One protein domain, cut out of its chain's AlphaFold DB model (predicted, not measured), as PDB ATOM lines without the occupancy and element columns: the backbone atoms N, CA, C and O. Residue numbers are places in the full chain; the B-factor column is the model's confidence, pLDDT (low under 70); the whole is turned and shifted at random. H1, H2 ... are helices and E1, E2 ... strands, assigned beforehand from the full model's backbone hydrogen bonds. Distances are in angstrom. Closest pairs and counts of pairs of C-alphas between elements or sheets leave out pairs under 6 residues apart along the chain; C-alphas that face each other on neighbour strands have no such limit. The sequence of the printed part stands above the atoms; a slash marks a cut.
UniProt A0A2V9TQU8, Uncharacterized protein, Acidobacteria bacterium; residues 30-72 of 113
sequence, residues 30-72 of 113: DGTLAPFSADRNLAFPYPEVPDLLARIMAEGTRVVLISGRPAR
ATOM      1  N   ASP A  30     157.904 141.000 148.246       81.38
ATOM      2  CA  ASP A  30     156.813 141.980 148.307       81.38
ATOM      3  C   ASP A  30     156.664 142.544 149.728       81.38
ATOM      4  O   ASP A  30     156.290 141.831 150.653       81.38
ATOM      5  N   GLY A  31     156.895 143.843 149.910       83.88
ATOM      6  CA  GLY A  31     156.884 144.482 151.231       83.88
ATOM      7  C   GLY A  31     158.221 144.407 151.977       83.88
ATOM      8  O   GLY A  31     158.325 144.977 153.062       83.88
ATOM      9  N   THR A  32     159.238 143.767 151.384       87.50
ATOM     10  CA  THR A  32     160.611 143.712 151.911       87.50
ATOM     11  C   THR A  32     161.591 144.426 150.976       87.50
ATOM     12  O   THR A  32     162.172 145.442 151.348       87.50
ATOM     13  N   LEU A  33     161.776 143.918 149.752       88.06
ATOM     14  CA  LEU A  33     162.688 144.511 148.762       88.06
ATOM     15  C   LEU A  33     161.990 145.517 147.853       88.06
ATOM     16  O   LEU A  33     162.644 146.418 147.333       88.06
ATOM     17  N   ALA A  34     160.683 145.354 147.673       86.62
ATOM     18  CA  ALA A  34     159.794 146.239 146.938       86.62
ATOM     19  C   ALA A  34     158.674 146.735 147.871       86.62
ATOM     20  O   ALA A  34     158.326 146.030 148.825       86.62
ATOM     21  N   PRO A  35     158.074 147.914 147.628       83.25
ATOM     22  CA  PRO A  35     156.967 148.398 148.444       83.25
ATOM     23  C   PRO A  35     155.775 147.439 148.389       83.25
ATOM     24  O   PRO A  35     155.500 146.809 147.364       83.25
ATOM     25  N   PHE A  36     155.023 147.369 149.488       81.69
ATOM     26  CA  PHE A  36     153.766 146.630 149.521       81.69
ATOM     27  C   PHE A  36     152.715 147.372 148.680       81.69
ATOM     28  O   PHE A  36     152.113 148.344 149.134       81.69
ATOM     29  N   SER A  37     152.537 146.944 147.428       78.75
ATOM     30  CA  SER A  37     151.650 147.580 146.448       78.75
ATOM     31  C   SER A  37     150.412 146.727 146.175       78.75
ATOM     32  O   SER A  37     150.507 145.508 146.023       78.75
ATOM     33  N   ALA A  38     149.248 147.377 146.060       79.25
ATOM     34  CA  ALA A  38     148.019 146.724 145.606       79.25
ATOM     35  C   ALA A  38     148.142 146.257 144.143       79.25
ATOM     36  O   ALA A  38     147.684 145.166 143.803       79.25
ATOM     37  N   ASP A  39     148.816 147.050 143.303       80.69
ATOM     38  CA  ASP A  39     149.235 146.630 141.969       80.69
ATOM     39  C   ASP A  39     150.669 146.093 142.019       80.69
ATOM     40  O   ASP A  39     151.648 146.845 142.097       80.69
ATOM     41  N   ARG A  40     150.796 144.766 141.968       72.88
ATOM     42  CA  ARG A  40     152.085 144.064 142.029       72.88
ATOM     43  C   ARG A  40     152.983 144.364 140.825       72.88
ATOM     44  O   ARG A  40     154.196 144.184 140.924       72.88
ATOM     45  N   ASN A  41     152.445 144.851 139.706       76.62
ATOM     46  CA  ASN A  41     153.259 145.214 138.540       76.62
ATOM     47  C   ASN A  41     154.089 146.483 138.765       76.62
ATOM     48  O   ASN A  41     155.054 146.710 138.043       76.62
ATOM     49  N   LEU A  42     153.742 147.274 139.783       76.50
ATOM     50  CA  LEU A  42     154.470 148.478 140.185       76.50
ATOM     51  C   LEU A  42     155.426 148.233 141.363       76.50
ATOM     52  O   LEU A  42     156.119 149.151 141.799       76.50
ATOM     53  N   ALA A  43     155.471 147.008 141.895       80.19
ATOM     54  CA  ALA A  43     156.332 146.635 143.013       80.19
ATOM     55  C   ALA A  43     157.772 146.383 142.529       80.19
ATOM     56  O   ALA A  43     158.233 145.243 142.479       80.19
ATOM     57  N   PHE A  44     158.469 147.453 142.143       82.44
ATOM     58  CA  PHE A  44     159.892 147.411 141.811       82.44
ATOM     59  C   PHE A  44     160.757 147.448 143.076       82.44
ATOM     60  O   PHE A  44     160.353 148.064 144.066       82.44
ATOM     61  N   PRO A  45     161.955 146.829 143.061       84.38
ATOM     62  CA  PRO A  45     162.873 146.931 144.182       84.38
ATOM     63  C   PRO A  45     163.255 148.386 144.467       84.38
ATOM     64  O   PRO A  45     163.336 149.202 143.548       84.38
ATOM     65  N   TYR A  46     163.543 148.704 145.729       87.00
ATOM     66  CA  TYR A  46     164.062 150.024 146.082       87.00
ATOM     67  C   TYR A  46     165.383 150.322 145.355       87.00
ATOM     68  O   TYR A  46     166.198 149.413 145.205       87.00
ATOM     69  N   PRO A  47     165.635 151.589 144.981       82.38
ATOM     70  CA  PRO A  47     166.783 152.025 144.194       82.38
ATOM     71  C   PRO A  47     168.139 151.351 144.441       82.38
ATOM     72  O   PRO A  47     168.809 150.961 143.493       82.38
ATOM     73  N   GLU A  48     168.535 151.196 145.702       85.75
ATOM     74  CA  GLU A  48     169.877 150.730 146.083       85.75
ATOM     75  C   GLU A  48     169.935 149.228 146.390       85.75
ATOM     76  O   GLU A  48     171.011 148.636 146.468       85.75
ATOM     77  N   VAL A  49     168.776 148.592 146.576       87.69
ATOM     78  CA  VAL A  49     168.689 147.172 146.933       87.69
ATOM     79  C   VAL A  49     169.403 146.284 145.910       87.69
ATOM     80  O   VAL A  49     170.183 145.430 146.337       87.69
ATOM     81  N   PRO A  50     169.211 146.455 144.589       81.88
ATOM     82  CA  PRO A  50     169.829 145.566 143.617       81.88
ATOM     83  C   PRO A  50     171.368 145.604 143.657       81.88
ATOM     84  O   PRO A  50     172.002 144.546 143.647       81.88
ATOM     85  N   ASP A  51     171.961 146.791 143.797       81.69
ATOM     86  CA  ASP A  51     173.418 146.964 143.882       81.69
ATOM     87  C   ASP A  51     173.989 146.395 145.188       81.69
ATOM     88  O   ASP A  51     175.054 145.767 145.202       81.69
ATOM     89  N   LEU A  52     173.269 146.554 146.303       89.38
ATOM     90  CA  LEU A  52     173.648 145.955 147.584       89.38
ATOM     91  C   LEU A  52     173.631 144.423 147.519       89.38
ATOM     92  O   LEU A  52     174.563 143.781 148.007       89.38
ATOM     93  N   LEU A  53     172.613 143.828 146.889       86.69
ATOM     94  CA  LEU A  53     172.536 142.376 146.709       86.69
ATOM     95  C   LEU A  53     173.658 141.858 145.808       86.69
ATOM     96  O   LEU A  53     174.268 140.842 146.142       86.69
ATOM     97  N   ALA A  54     173.991 142.576 144.731       82.44
ATOM     98  CA  ALA A  54     175.114 142.228 143.864       82.44
ATOM     99  C   ALA A  54     176.444 142.204 144.637       82.44
ATOM    100  O   ALA A  54     177.213 141.248 144.522       82.44
ATOM    101  N   ARG A  55     176.689 143.199 145.500       87.00
ATOM    102  CA  ARG A  55     177.879 143.234 146.367       87.00
ATOM    103  C   ARG A  55     177.905 142.088 147.378       87.00
ATOM    104  O   ARG A  55     178.946 141.478 147.573       87.00
ATOM    105  N   ILE A  56     176.768 141.756 147.993       89.56
ATOM    106  CA  ILE A  56     176.667 140.617 148.924       89.56
ATOM    107  C   ILE A  56     176.956 139.289 148.204       89.56
ATOM    108  O   ILE A  56     177.647 138.427 148.750       89.56
ATOM    109  N   MET A  57     176.452 139.127 146.979       85.62
ATOM    110  CA  MET A  57     176.713 137.947 146.149       85.62
ATOM    111  C   MET A  57     178.187 137.829 145.758       85.62
ATOM    112  O   MET A  57     178.733 136.728 145.814       85.62
ATOM    113  N   ALA A  58     178.838 138.947 145.420       85.56
ATOM    114  CA  ALA A  58     180.259 138.989 145.070       85.56
ATOM    115  C   ALA A  58     181.171 138.508 146.215       85.56
ATOM    116  O   ALA A  58     182.211 137.912 145.962       85.56
ATOM    117  N   GLU A  59     180.743 138.662 147.470       88.44
ATOM    118  CA  GLU A  59     181.447 138.121 148.641       88.44
ATOM    119  C   GLU A  59     181.308 136.594 148.788       88.44
ATOM    120  O   GLU A  59     181.786 136.031 149.772       88.44
ATOM    121  N   GLY A  60     180.624 135.900 147.870       84.56
ATOM    122  CA  GLY A  60     180.378 134.455 147.923       84.56
ATOM    123  C   GLY A  60     179.151 134.058 148.751       84.56
ATOM    124  O   GLY A  60     179.025 132.902 149.158       84.56
ATOM    125  N   THR A  61     178.246 135.002 149.034       88.62
ATOM    126  CA  THR A  61     176.973 134.707 149.706       88.62
ATOM    127  C   THR A  61     175.916 134.317 148.684       88.62
ATOM    128  O   THR A  61     175.628 135.059 147.748       88.62
ATOM    129  N   ARG A  62     175.264 133.172 148.885       86.06
ATOM    130  CA  ARG A  62     174.131 132.776 148.049       86.06
ATOM    131  C   ARG A  62     172.901 133.604 148.412       86.06
ATOM    132  O   ARG A  62     172.399 133.488 149.524       86.06
ATOM    133  N   VAL A  63     172.376 134.386 147.473       84.38
ATOM    134  CA  VAL A  63     171.125 135.134 147.664       84.38
ATOM    135  C   VAL A  63     169.959 134.359 147.060       84.38
ATOM    136  O   VAL A  63     170.035 133.874 145.930       84.38
ATOM    137  N   VAL A  64     168.882 134.231 147.830       84.25
ATOM    138  CA  VAL A  64     167.651 133.543 147.446       84.25
ATOM    139  C   VAL A  64     166.482 134.489 147.667       84.25
ATOM    140  O   VAL A  64     166.254 134.936 148.792       84.25
ATOM    141  N   LEU A  65     165.729 134.767 146.605       81.62
ATOM    142  CA  LEU A  65     164.475 135.505 146.716       81.62
ATOM    143  C   LEU A  65     163.327 134.530 146.937       81.62
ATOM    144  O   LEU A  65     163.179 133.563 146.196       81.62
ATOM    145  N   ILE A  66     162.500 134.807 147.930       82.12
ATOM    146  CA  ILE A  66     161.274 134.092 148.247       82.12
ATOM    147  C   ILE A  66     160.133 135.041 147.916       82.12
ATOM    148  O   ILE A  66     160.070 136.153 148.424       82.12
ATOM    149  N   SER A  67     159.241 134.626 147.027       76.69
ATOM    150  CA  SER A  67     158.087 135.433 146.643       76.69
ATOM    151  C   SER A  67     156.830 134.577 146.563       76.69
ATOM    152  O   SER A  67     156.882 133.375 146.299       76.69
ATOM    153  N   GLY A  68     155.670 135.192 146.790       75.00
ATOM    154  CA  GLY A  68     154.374 134.621 146.402       75.00
ATOM    155  C   GLY A  68     154.115 134.694 144.897       75.00
ATOM    156  O   GLY A  68     153.169 134.081 144.405       75.00
ATOM    157  N   ARG A  69     154.936 135.450 144.161       70.88
ATOM    158  CA  ARG A  69     154.808 135.627 142.719       70.88
ATOM    159  C   ARG A  69     155.507 134.483 141.979       70.88
ATOM    160  O   ARG A  69     156.590 134.050 142.384       70.88
ATOM    161  N   PRO A  70     154.946 134.015 140.854       68.31
ATOM    162  CA  PRO A  70     155.691 133.229 139.882       68.31
ATOM    163  C   PRO A  70     156.990 133.938 139.492       68.31
ATOM    164  O   PRO A  70     156.989 135.142 139.263       68.31
ATOM    165  N   ALA A  71     158.092 133.194 139.361       67.06
ATOM    166  CA  ALA A  71     159.405 133.783 139.085       67.06
ATOM    167  C   ALA A  71     159.425 134.680 137.832       67.06
ATOM    168  O   ALA A  71     160.093 135.705 137.819       67.06
ATOM    169  N   ARG A  72     158.625 134.336 136.813       65.69
ATOM    170  CA  ARG A  72     158.451 135.117 135.573       65.69
ATOM    171  C   ARG A  72     157.792 136.490 135.767       65.69
ATOM    172  O   ARG A  72     157.835 137.306 134.858       65.69
TER     173      ARG A  72
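AT A GLANCE: This is residues 30 to 72 of the 113 residues of an uncharacterized protein of Acidobacteria bacterium (UniProt A0A2V9TQU8). This is a piece with little regular structure: a long winding stretch, residues 30 to 48, leads into helix H1, and after a tight turn strand E1 folds back, making an open V with H1. Residues 55 to 60 stick out at the turn. The printed part has 43 residues, with one named helix, then one named strand; these hold only 16 residues, and the class is mixed. It is loose, with a radius of gyration of the C-alphas of 11.6 A, and elongated, spanning 35 by 21 by 15 A.

IN THESE COORDINATES: Start at C-alpha 30, at (156.813, 141.980, 148.307); no named element comes before residue 49. Find C-alpha 49 at (168.689, 147.172, 146.933); from there H1, residues 49 to 58, runs 14.3 A. E1, residues 62 to 67, runs 16.3 A to C-alpha 67 at (158.087, 135.433, 146.643).

HOW THE PARTS SIT: Look at Met 57 of H1 and Val 63 of E1: their C-alphas, the closest of the two elements, are 6.4 A apart. In H1 every O i to N i+4 pair is within hydrogen-bond range. E1 pairs with no named strand.

THE WHOLE: The C-alphas of Ala 38 and Gly 60 are the two farthest apart, at 34.7 A. The printed part has no cut. In this model, residues 70 to 72 have pLDDT under 70.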